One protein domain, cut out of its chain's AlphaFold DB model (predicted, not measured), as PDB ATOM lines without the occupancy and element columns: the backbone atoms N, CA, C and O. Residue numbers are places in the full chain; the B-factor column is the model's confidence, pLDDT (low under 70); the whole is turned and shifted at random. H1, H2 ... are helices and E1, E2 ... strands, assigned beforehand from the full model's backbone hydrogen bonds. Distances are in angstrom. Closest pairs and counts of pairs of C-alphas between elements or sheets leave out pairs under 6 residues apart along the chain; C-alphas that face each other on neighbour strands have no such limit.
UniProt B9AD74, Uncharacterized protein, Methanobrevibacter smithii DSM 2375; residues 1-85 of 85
ATOM      1  N   MET A   1     137.898 153.875 214.902       75.19
ATOM      2  CA  MET A   1     138.526 155.037 214.246       75.19
ATOM      3  C   MET A   1     137.729 156.313 214.487       75.19
ATOM      4  O   MET A   1     138.288 157.217 215.080       75.19
ATOM      5  N   ASP A   2     136.430 156.352 214.159       84.69
ATOM      6  CA  ASP A   2     135.562 157.544 214.292       84.69
ATOM      7  C   ASP A   2     135.725 158.343 215.606       84.69
ATOM      8  O   ASP A   2     136.197 159.476 215.588       84.69
ATOM      9  N   LYS A   3     135.447 157.726 216.766       90.12
ATOM     10  CA  LYS A   3     135.588 158.393 218.078       90.12
ATOM     11  C   LYS A   3     136.998 158.934 218.343       90.12
ATOM     12  O   LYS A   3     137.144 160.035 218.852       90.12
ATOM     13  N   VAL A   4     138.024 158.161 217.978       92.56
ATOM     14  CA  VAL A   4     139.429 158.543 218.188       92.56
ATOM     15  C   VAL A   4     139.779 159.752 217.325       92.56
ATOM     16  O   VAL A   4     140.385 160.693 217.824       92.56
ATOM     17  N   LEU A   5     139.351 159.770 216.060       95.06
ATOM     18  CA  LEU A   5     139.619 160.888 215.160       95.06
ATOM     19  C   LEU A   5     138.869 162.161 215.568       95.06
ATOM     20  O   LEU A   5     139.455 163.239 215.554       95.06
ATOM     21  N   LYS A   6     137.607 162.041 215.999       95.44
ATOM     22  CA  LYS A   6     136.856 163.167 216.576       95.44
ATOM     23  C   LYS A   6     137.575 163.751 217.792       95.44
ATOM     24  O   LYS A   6     137.707 164.966 217.897       95.44
ATOM     25  N   ASP A   7     138.099 162.904 218.678       96.62
ATOM     26  CA  ASP A   7     138.872 163.358 219.838       96.62
ATOM     27  C   ASP A   7     140.207 164.009 219.447       96.62
ATOM     28  O   ASP A   7     140.627 164.965 220.100       96.62
ATOM     29  N   ILE A   8     140.858 163.526 218.382       96.50
ATOM     30  CA  ILE A   8     142.043 164.169 217.799       96.50
ATOM     31  C   ILE A   8     141.677 165.568 217.297       96.50
ATOM     32  O   ILE A   8     142.325 166.530 217.698       96.50
ATOM     33  N   PHE A   9     140.616 165.713 216.496       96.94
ATOM     34  CA  PHE A   9     140.188 167.017 215.979       96.94
ATOM     35  C   PHE A   9     139.805 167.988 217.097       96.94
ATOM     36  O   PHE A   9     140.232 169.134 217.064       96.94
ATOM     37  N   ARG A  10     139.090 167.537 218.135       96.81
ATOM     38  CA  ARG A  10     138.739 168.381 219.296       96.81
ATOM     39  C   ARG A  10     139.949 168.934 220.045       96.81
ATOM     40  O   ARG A  10     139.881 170.028 220.595       96.81
ATOM     41  N   LYS A  11     141.029 168.155 220.134       96.56
ATOM     42  CA  LYS A  11     142.251 168.534 220.863       96.56
ATOM     43  C   LYS A  11     143.262 169.263 219.984       96.56
ATOM     44  O   LYS A  11     144.176 169.892 220.515       96.56
ATOM     45  N   ASN A  12     143.141 169.146 218.665       96.38
ATOM     46  CA  ASN A  12     144.084 169.729 217.730       96.38
ATOM     47  C   ASN A  12     143.781 171.230 217.536       96.38
ATOM     48  O   ASN A  12     142.655 171.584 217.191       96.38
ATOM     49  N   PRO A  13     144.772 172.125 217.718       95.19
ATOM     50  CA  PRO A  13     144.551 173.573 217.675       95.19
ATOM     51  C   PRO A  13     144.108 174.089 216.301       95.19
ATOM     52  O   PRO A  13     143.621 175.212 216.204       95.19
ATOM     53  N   TYR A  14     144.278 173.296 215.244       96.25
ATOM     54  CA  TYR A  14     143.917 173.688 213.891       96.25
ATOM     55  C   TYR A  14     142.470 173.375 213.519       96.25
ATOM     56  O   TYR A  14     142.082 173.658 212.388       96.25
ATOM     57  N   PHE A  15     141.669 172.803 214.417       97.06
ATOM     58  CA  PHE A  15     140.267 172.498 214.153       97.06
ATOM     59  C   PHE A  15     139.371 173.150 215.196       97.06
ATOM     60  O   PHE A  15     139.638 173.128 216.395       97.06
ATOM     61  N   LYS A  16     138.264 173.713 214.722       96.94
ATOM     62  CA  LYS A  16     137.188 174.230 215.559       96.94
ATOM     63  C   LYS A  16     135.996 173.288 215.467       96.94
ATOM     64  O   LYS A  16     135.477 173.066 214.376       96.94
ATOM     65  N   GLU A  17     135.549 172.755 216.600       97.38
ATOM     66  CA  GLU A  17     134.315 171.968 216.670       97.38
ATOM     67  C   GLU A  17     133.098 172.878 216.439       97.38
ATOM     68  O   GLU A  17     132.970 173.936 217.060       97.38
ATOM     69  N   MET A  18     132.215 172.467 215.530       95.81
ATOM     70  CA  MET A  18     130.944 173.146 215.253       95.81
ATOM     71  C   MET A  18     129.770 172.400 215.883       95.81
ATOM     72  O   MET A  18     128.835 173.016 216.388       95.81
ATOM     73  N   ASN A  19     129.824 171.070 215.844       94.88
ATOM     74  CA  ASN A  19     128.909 170.155 216.515       94.88
ATOM     75  C   ASN A  19     129.603 168.790 216.679       94.88
ATOM     76  O   ASN A  19     130.749 168.628 216.267       94.88
ATOM     77  N   GLU A  20     128.894 167.799 217.221       93.88
ATOM     78  CA  GLU A  20     129.434 166.459 217.509       93.88
ATOM     79  C   GLU A  20     130.160 165.788 216.325       93.88
ATOM     80  O   GLU A  20     131.101 165.018 216.534       93.88
ATOM     81  N   ASN A  21     129.729 166.077 215.093       95.75
ATOM     82  CA  ASN A  21     130.209 165.435 213.876       95.75
ATOM     83  C   ASN A  21     130.865 166.401 212.891       95.75
ATOM     84  O   ASN A  21     131.274 165.951 211.827       95.75
ATOM     85  N   SER A  22     130.969 167.698 213.186       95.94
ATOM     86  CA  SER A  22     131.446 168.684 212.212       95.94
ATOM     87  C   SER A  22     132.519 169.603 212.775       95.94
ATOM     88  O   SER A  22     132.407 170.112 213.892       95.94
ATOM     89  N   PHE A  23     133.536 169.853 211.954       97.19
ATOM     90  CA  PHE A  23     134.720 170.627 212.301       97.19
ATOM     91  C   PHE A  23     135.088 171.586 211.172       97.19
ATOM     92  O   PHE A  23     134.971 171.249 209.994       97.19
ATOM     93  N   ILE A  24     135.588 172.762 211.534       96.44
ATOM     94  CA  ILE A  24     136.167 173.726 210.597       96.44
ATOM     95  C   ILE A  24     137.686 173.712 210.787       96.44
ATOM     96  O   ILE A  24     138.148 174.038 211.886       96.44
ATOM     97  N   PRO A  25     138.480 173.345 209.766       96.25
ATOM     98  CA  PRO A  25     139.922 173.526 209.815       96.25
ATOM     99  C   PRO A  25     140.269 175.018 209.711       96.25
ATOM    100  O   PRO A  25     139.659 175.768 208.949       96.25
ATOM    101  N   GLN A  26     141.273 175.459 210.464       94.12
ATOM    102  CA  GLN A  26     141.754 176.842 210.463       94.12
ATOM    103  C   GLN A  26     142.411 177.223 209.129       94.12
ATOM    104  O   GLN A  26     142.361 178.383 208.723       94.12
ATOM    105  N   TYR A  27     143.024 176.249 208.452       93.81
ATOM    106  CA  TYR A  27     143.642 176.414 207.140       93.81
ATOM    107  C   TYR A  27     142.885 175.585 206.111       93.81
ATOM    108  O   TYR A  27     142.520 174.442 206.374       93.81
ATOM    109  N   SER A  28     142.672 176.153 204.924       88.31
ATOM    110  CA  SER A  28     141.822 175.528 203.907       88.31
ATOM    111  C   SER A  28     142.521 174.494 203.023       88.31
ATOM    112  O   SER A  28     141.921 174.018 202.059       88.31
ATOM    113  N   GLU A  29     143.782 174.181 203.309       95.62
ATOM    114  CA  GLU A  29     144.563 173.183 202.588       95.62
ATOM    115  C   GLU A  29     144.901 172.011 203.511       95.62
ATOM    116  O   GLU A  29     145.671 172.139 204.469       95.62
ATOM    117  N   LEU A  30     144.299 170.864 203.207       97.12
ATOM    118  CA  LEU A  30     144.509 169.602 203.906       97.12
ATOM    119  C   LEU A  30     145.206 168.620 202.977       97.12
ATOM    120  O   LEU A  30     144.967 168.617 201.774       97.12
ATOM    121  N   ILE A  31     146.027 167.743 203.540       97.38
ATOM    122  CA  ILE A  31     146.673 166.659 202.808       97.38
ATOM    123  C   ILE A  31     146.166 165.350 203.396       97.38
ATOM    124  O   ILE A  31     146.465 165.016 204.543       97.38
ATOM    125  N   ILE A  32     145.387 164.617 202.609       97.31
ATOM    126  CA  ILE A  32     144.737 163.371 203.016       97.31
ATOM    127  C   ILE A  32     145.374 162.237 202.230       97.31
ATOM    128  O   ILE A  32     145.297 162.217 201.005       97.31
ATOM    129  N   ASN A  33     146.037 161.309 202.920       96.25
ATOM    130  CA  ASN A  33     146.788 160.210 202.294       96.25
ATOM    131  C   ASN A  33     147.702 160.666 201.129       96.25
ATOM    132  O   ASN A  33     147.765 160.023 200.083       96.25
ATOM    133  N   GLY A  34     148.378 161.809 201.281       95.25
ATOM    134  CA  GLY A  34     149.253 162.384 200.249       95.25
ATOM    135  C   GLY A  34     148.545 163.161 199.129       95.25
ATOM    136  O   GLY A  34     149.225 163.736 198.281       95.25
ATOM    137  N   VAL A  35     147.210 163.234 199.124       95.94
ATOM    138  CA  VAL A  35     146.430 164.055 198.185       95.94
ATOM    139  C   VAL A  35     146.135 165.414 198.805       95.94
ATOM    140  O   VAL A  35     145.573 165.493 199.896       95.94
ATOM    141  N   VAL A  36     146.481 166.489 198.096       96.75
ATOM    142  CA  VAL A  36     146.203 167.862 198.531       96.75
ATOM    143  C   VAL A  36     144.765 168.243 198.173       96.75
ATOM    144  O   VAL A  36     144.363 168.183 197.012       96.75
ATOM    145  N   LEU A  37     143.996 168.651 199.179       96.19
ATOM    146  CA  LEU A  37     142.645 169.181 199.058       96.19
ATOM    147  C   LEU A  37     142.665 170.672 199.383       96.19
ATOM    148  O   LEU A  37     142.966 171.067 200.509       96.19
ATOM    149  N   HIS A  38     142.310 171.499 198.404       94.19
ATOM    150  CA  HIS A  38     142.211 172.945 198.582       94.19
ATOM    151  C   HIS A  38     140.776 173.372 198.900       94.19
ATOM    152  O   HIS A  38     139.814 172.725 198.487       94.19
ATOM    153  N   LYS A  39     140.643 174.533 199.551       92.88
ATOM    154  CA  LYS A  39     139.362 175.191 199.873       92.88
ATOM    155  C   LYS A  39     138.435 174.358 200.768       92.88
ATOM    156  O   LYS A  39     137.219 174.538 200.718       92.88
ATOM    157  N   VAL A  40     139.004 173.490 201.604       95.06
ATOM    158  CA  VAL A  40     138.252 172.752 202.623       95.06
ATOM    159  C   VAL A  40     138.118 173.624 203.865       95.06
ATOM    160  O   VAL A  40     139.098 173.866 204.554       95.06
ATOM    161  N   ASN A  41     136.918 174.094 204.178       94.44
ATOM    162  CA  ASN A  41     136.614 174.809 205.427       94.44
ATOM    163  C   ASN A  41     135.414 174.193 206.159       94.44
ATOM    164  O   ASN A  41     134.871 174.801 207.072       94.44
ATOM    165  N   TRP A  42     135.028 172.969 205.796       96.31
ATOM    166  CA  TRP A  42     134.041 172.185 206.523       96.31
ATOM    167  C   TRP A  42     134.353 170.695 206.402       96.31
ATOM    168  O   TRP A  42     134.527 170.172 205.302       96.31
ATOM    169  N   ILE A  43     134.416 169.998 207.529       96.62
ATOM    170  CA  ILE A  43     134.627 168.553 207.590       96.62
ATOM    171  C   ILE A  43     133.486 167.957 208.390       96.62
ATOM    172  O   ILE A  43     133.194 168.441 209.483       96.62
ATOM    173  N   THR A  44     132.851 166.912 207.872       96.00
ATOM    174  CA  THR A  44     131.784 166.228 208.602       96.00
ATOM    175  C   THR A  44     131.951 164.717 208.574       96.00
ATOM    176  O   THR A  44     132.371 164.141 207.570       96.00
ATOM    177  N   PHE A  45     131.625 164.087 209.695       96.12
ATOM    178  CA  PHE A  45     131.576 162.641 209.846       96.12
ATOM    179  C   PHE A  45     130.162 162.161 209.534       96.12
ATOM    180  O   PHE A  45     129.209 162.581 210.195       96.12
ATOM    181  N   ILE A  46     130.024 161.270 208.554       93.88
ATOM    182  CA  ILE A  46     128.759 160.598 208.234       93.88
ATOM    183  C   ILE A  46     129.034 159.100 208.170       93.88
ATOM    184  O   ILE A  46     129.835 158.641 207.361       93.88
ATOM    185  N   ASP A  47     128.389 158.339 209.051       91.38
ATOM    186  CA  ASP A  47     128.602 156.901 209.216       91.38
ATOM    187  C   ASP A  47     130.088 156.528 209.399       91.38
ATOM    188  O   ASP A  47     130.677 156.771 210.453       91.38
ATOM    189  N   LYS A  48     130.702 155.916 208.380       93.31
ATOM    190  CA  LYS A  48     132.124 155.542 208.344       93.31
ATOM    191  C   LYS A  48     132.926 156.382 207.351       93.31
ATOM    192  O   LYS A  48     134.024 155.984 206.970       93.31
ATOM    193  N   GLU A  49     132.395 157.514 206.917       95.56
ATOM    194  CA  GLU A  49     133.042 158.402 205.963       95.56
ATOM    195  C   GLU A  49     133.353 159.758 206.585       95.56
ATOM    196  O   GLU A  49     132.612 160.298 207.410       95.56
ATOM    197  N   LEU A  50     134.481 160.308 206.148       96.56
ATOM    198  CA  LEU A  50     134.865 161.682 206.394       96.56
ATOM    199  C   LEU A  50     134.669 162.461 205.096       96.56
ATOM    200  O   LEU A  50     135.292 162.143 204.080       96.56
ATOM    201  N   LEU A  51     133.793 163.461 205.129       96.81
ATOM    202  CA  LEU A  51     133.524 164.340 203.998       96.81
ATOM    203  C   LEU A  51     134.285 165.650 204.169       96.81
ATOM    204  O   LEU A  51     134.200 166.285 205.221       96.81
ATOM    205  N   PHE A  52     134.978 166.073 203.116       96.56
ATOM    206  CA  PHE A  52     135.688 167.346 203.040       96.56
ATOM    207  C   PHE A  52     134.932 168.274 202.102       96.56
ATOM    208  O   PHE A  52     134.697 167.937 200.940       96.56
ATOM    209  N   MET A  53     134.521 169.432 202.599       95.56
ATOM    210  CA  MET A  53     133.587 170.316 201.913       95.56
ATOM    211  C   MET A  53     133.997 171.775 202.063       95.56
ATOM    212  O   MET A  53     134.870 172.131 202.863       95.56
ATOM    213  N   ASN A  54     133.327 172.617 201.283       93.25
ATOM    214  CA  ASN A  54     133.327 174.048 201.505       93.25
ATOM    215  C   ASN A  54     132.047 174.459 202.258       93.25
ATOM    216  O   ASN A  54     130.969 173.961 201.938       93.25
ATOM    217  N   GLU A  55     132.147 175.355 203.237       88.44
ATOM    218  CA  GLU A  55     131.030 175.877 204.031       88.44
ATOM    219  C   GLU A  55     129.965 176.549 203.151       88.44
ATOM    220  O   GLU A  55     128.775 176.400 203.431       88.44
ATOM    221  N   ASP A  56     130.370 177.181 202.043       89.31
ATOM    222  CA  ASP A  56     129.455 177.804 201.080       89.31
ATOM    223  C   ASP A  56     128.699 176.763 200.225       89.31
ATOM    224  O   ASP A  56     127.714 177.089 199.559       89.31
ATOM    225  N   ALA A  57     129.149 175.501 200.219       87.56
ATOM    226  CA  ALA A  57     128.638 174.433 199.360       87.56
ATOM    227  C   ALA A  57     128.600 173.059 200.063       87.56
ATOM    228  O   ALA A  57     129.018 172.049 199.498       87.56
ATOM    229  N   GLN A  58     128.045 172.990 201.278       81.19
ATOM    230  CA  GLN A  58     128.021 171.765 202.107       81.19
ATOM    231  C   GLN A  58     127.249 170.576 201.503       81.19
ATOM    232  O   GLN A  58     127.338 169.464 202.006       81.19
ATOM    233  N   ASN A  59     126.493 170.780 200.424       83.88
ATOM    234  CA  ASN A  59     125.770 169.701 199.743       83.88
ATOM    235  C   ASN A  59     126.613 168.996 198.667       83.88
ATOM    236  O   ASN A  59     126.154 168.017 198.082       83.88
ATOM    237  N   ILE A  60     127.813 169.505 198.363       89.00
ATOM    238  CA  ILE A  60     128.690 168.978 197.313       89.00
ATOM    239  C   ILE A  60     130.076 168.740 197.922       89.00
ATOM    240  O   ILE A  60     130.867 169.682 198.039       89.00
ATOM    241  N   PRO A  61     130.395 167.495 198.319       91.94
ATOM    242  CA  PRO A  61     131.712 167.178 198.842       91.94
ATOM    243  C   PRO A  61     132.809 167.453 197.812       91.94
ATOM    244  O   PRO A  61     132.690 167.072 196.649       91.94
ATOM    245  N   ILE A  62     133.896 168.086 198.256       94.56
ATOM    246  CA  ILE A  62     135.132 168.220 197.472       94.56
ATOM    247  C   ILE A  62     135.784 166.843 197.342       94.56
ATOM    248  O   ILE A  62     136.288 166.475 196.285       94.56
ATOM    249  N   SER A  63     135.785 166.090 198.442       95.44
ATOM    250  CA  SER A  63     136.299 164.730 198.512       95.44
ATOM    251  C   SER A  63     135.662 163.995 199.688       95.44
ATOM    252  O   SER A  63     135.153 164.618 200.626       95.44
ATOM    253  N   SER A  64     135.723 162.671 199.657       96.00
ATOM    254  CA  SER A  64     135.365 161.808 200.775       96.00
ATOM    255  C   SER A  64     136.394 160.698 200.942       96.00
ATOM    256  O   SER A  64     137.069 160.295 199.993       96.00
ATOM    257  N   ILE A  65     136.522 160.197 202.167       97.00
ATOM    258  CA  ILE A  65     137.322 159.010 202.447       97.00
ATOM    259  C   ILE A  65     136.623 158.137 203.479       97.00
ATOM    260  O   ILE A  65     136.149 158.616 204.510       97.00
ATOM    261  N   ASN A  66     136.583 156.835 203.211       97.06
ATOM    262  CA  ASN A  66     136.179 155.872 204.222       97.06
ATOM    263  C   ASN A  66     137.234 155.844 205.335       97.06
ATOM    264  O   ASN A  66     138.427 155.726 205.057       97.06
ATOM    265  N   LEU A  67     136.801 155.921 206.589       95.38
ATOM    266  CA  LEU A  67     137.675 155.941 207.760       95.38
ATOM    267  C   LEU A  67     138.575 154.701 207.867       95.38
ATOM    268  O   LEU A  67     139.622 154.780 208.498       95.38
ATOM    269  N   GLU A  68     138.193 153.570 207.268       95.44
ATOM    270  CA  GLU A  68     139.028 152.360 207.209       95.44
ATOM    271  C   GLU A  68     140.232 152.522 206.265       95.44
ATOM    272  O   GLU A  68     141.238 151.841 206.434       95.44
ATOM    273  N   ASN A  69     140.153 153.458 205.314       96.12
ATOM    274  CA  ASN A  69     141.216 153.775 204.359       96.12
ATOM    275  C   ASN A  69     141.995 155.043 204.732       96.12
ATOM    276  O   ASN A  69     142.910 155.434 204.007       96.12
ATOM    277  N   LEU A  70     141.620 155.726 205.813       96.31
ATOM    278  CA  LEU A  70     142.285 156.943 206.254       96.31
ATOM    279  C   LEU A  70     143.578 156.593 206.997       96.31
ATOM    280  O   LEU A  70     143.534 155.996 208.069       96.31
ATOM    281  N   ASN A  71     144.714 156.999 206.431       95.56
ATOM    282  CA  ASN A  71     146.043 156.686 206.958       95.56
ATOM    283  C   ASN A  71     146.763 157.912 207.511       95.56
ATOM    284  O   ASN A  71     147.531 157.772 208.451       95.56
ATOM    285  N   SER A  72     146.547 159.088 206.917       96.75
ATOM    286  CA  SER A  72     147.201 160.320 207.356       96.75
ATOM    287  C   SER A  72     146.333 161.541 207.094       96.75
ATOM    288  O   SER A  72     145.758 161.666 206.003       96.75
ATOM    289  N   ILE A  73     146.339 162.482 208.034       97.31
ATOM    290  CA  ILE A  73     145.840 163.843 207.826       97.31
ATOM    291  C   ILE A  73     146.956 164.814 208.177       97.31
ATOM    292  O   ILE A  73     147.451 164.823 209.299       97.31
ATOM    293  N   MET A  74     147.312 165.674 207.231       97.50
ATOM    294  CA  MET A  74     148.188 166.812 207.483       97.50
ATOM    295  C   MET A  74     147.490 168.108 207.087       97.50
ATOM    296  O   MET A  74     146.566 168.115 206.272       97.50
ATOM    297  N   ILE A  75     147.946 169.216 207.654       97.00
ATOM    298  CA  ILE A  75     147.440 170.554 207.365       97.00
ATOM    299  C   ILE A  75     148.592 171.475 206.981       97.00
ATOM    300  O   ILE A  75     149.645 171.476 207.625       97.00
ATOM    301  N   HIS A  76     148.406 172.248 205.914       95.50
ATOM    302  CA  HIS A  76     149.382 173.245 205.495       95.50
ATOM    303  C   HIS A  76     149.116 174.554 206.245       95.50
ATOM    304  O   HIS A  76     148.109 175.226 206.028       95.50
ATOM    305  N   THR A  77     150.019 174.893 207.162       94.88
ATOM    306  CA  THR A  77     149.956 176.104 207.990       94.88
ATOM    307  C   THR A  77     150.951 177.156 207.500       94.88
ATOM    308  O   THR A  77     151.821 176.871 206.678       94.88
ATOM    309  N   ASN A  78     150.910 178.353 208.089       92.12
ATOM    310  CA  ASN A  78     151.918 179.389 207.832       92.12
ATOM    311  C   ASN A  78     153.346 178.980 208.259       92.12
ATOM    312  O   ASN A  78     154.314 179.592 207.818       92.12
ATOM    313  N   GLU A  79     153.490 177.954 209.104       94.25
ATOM    314  CA  GLU A  79     154.779 177.408 209.551       94.25
ATOM    315  C   GLU A  79     155.192 176.141 208.778       94.25
ATOM    316  O   GLU A  79     156.117 175.435 209.186       94.25
ATOM    317  N   GLY A  80     154.482 175.810 207.696       94.94
ATOM    318  CA  GLY A  80     154.658 174.582 206.923       94.94
ATOM    319  C   GLY A  80     153.632 173.495 207.259       94.94
ATOM    320  O   GLY A  80     152.584 173.758 207.858       94.94
ATOM    321  N   ILE A  81     153.921 172.265 206.834       96.50
ATOM    322  CA  ILE A  81     153.021 171.111 206.963       96.50
ATOM    323  C   ILE A  81     153.102 170.538 208.382       96.50
ATOM    324  O   ILE A  81     154.194 170.282 208.893       96.50
ATOM    325  N   LYS A  82     151.946 170.328 209.015       97.12
ATOM    326  CA  LYS A  82     151.820 169.739 210.354       97.12
ATOM    327  C   LYS A  82     150.957 168.484 210.293       97.12
ATOM    328  O   LYS A  82     149.936 168.468 209.609       97.12
ATOM    329  N   GLU A  83     151.366 167.454 211.019       95.75
ATOM    330  CA  GLU A  83     150.624 166.199 211.149       95.75
ATOM    331  C   GLU A  83     149.456 166.352 212.135       95.75
ATOM    332  O   GLU A  83     149.562 167.049 213.148       95.75
ATOM    333  N   VAL A  84     148.325 165.727 211.809       95.56
ATOM    334  CA  VAL A  84     147.098 165.718 212.618       95.56
ATOM    335  C   VAL A  84     146.769 164.295 213.062       95.56
ATOM    336  O   VAL A  84     146.514 164.086 214.249       95.56
ATOM    337  N   LEU A  85     146.758 163.356 212.111       92.62
ATOM    338  CA  LEU A  85     146.558 161.917 212.290       92.62
ATOM    339  C   LEU A  85     147.661 161.167 211.552       92.62
ATOM    340  O   LEU A  85     147.872 161.542 210.370       92.62
TER     341      LEU A  85
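Overview. This is residues 1 to 85 of the 85 residues of an uncharacterized protein of Methanobrevibacter smithii DSM 2375 (UniProt B9AD74). A strongly twisted wall of five strands, E1, E2, E5, E6 and E7, has helix H1 over one face at the E1, E2 and E5 side, and a smaller, curved sheet of four strands, E4, E3, E8 and E9, stands across from that wall. The two sheets come near each other at E4 and E7, and the hairpin E8 and E9 lies toward one end of the longest axis. The printed part has 85 residues with one named helix followed by nine named strands, H1 and then E1 to E9; the orders E1 - E2 - E5 - E6 - E7 and E4 - E3 - E8 - E9 are both antiparallel throughout, and the class is mixed, helices and strands. The whole is compact and rounded, with a radius of gyration of the C-alphas of 11.5 A and spans of 33 by 27 by 23 A.

Along the chain. H1, residues 2 to 11, begins with C-alpha 2 at (135.562, 157.544, 214.292) and is 14.4 A long. E1 is residues 15 to 19, 11.8 A, and E2 is residues 22 to 25. E3 is residues 30 to 32 and E4 residues 35 to 37. E5, residues 42 to 46, is 12.8 A long and begins with C-alpha 42 at (134.041, 172.185, 206.523). E6 is residues 49 to 53, 12.6 A, and E7 is residues 63 to 66. E8 is residues 73 to 77, 12.9 A. E9, residues 80 to 83, ends with C-alpha 83 at (150.624, 166.199, 211.149).

Arrangement. H1 is on the five-strand sheet, with two layers formed by helix and sheet, at a height over the sheet of 9.5 A. It lies over E5 and only just over E2, where 3 of its C-alphas fall, and runs along the strands at 18 degrees to E5 on the local plane. The closest C-alphas of H1 and E1 are those of Phe 9 and Phe 15, 5.8 A apart. In H1 every O i to N i+4 pair is within hydrogen-bond range. E1 and E2 form a hairpin, with N 16 and O 24 at 2.9 A. E2 and E5 are antiparallel neighbours, with N 43 and O 23 at 2.8 A. E5, E6 and E7 are a meander, each strand the antiparallel neighbour of the one before, with N 49 and O 46 at 2.8 A and N 50 and O 65 at 2.9 A. In the other sheet, N 37 and O 30 of the hairpin E3 and E4 are within hydrogen-bond range at 2.8 A, N 31 and O 74 of the antiparallel neighbours E3 and E8 at 2.8 A, and N 75 and O 82 of the hairpin E8 and E9 at 2.9 A. The closest C-alphas of E4 and E7 are those of Leu 37 and Ser 63, 7.8 A apart. H1 is not on the four-strand sheet.

Size, cuts and confidence. The C-alphas of Asp 47 and Glu 79 are the two farthest apart, at 33.3 A. The printed part has no cut and no long link; E6 to E7 and E7 to E8 are short, and the others are tight. The mean pLDDT of the printed part is 94.5, and no printed residue is under 70.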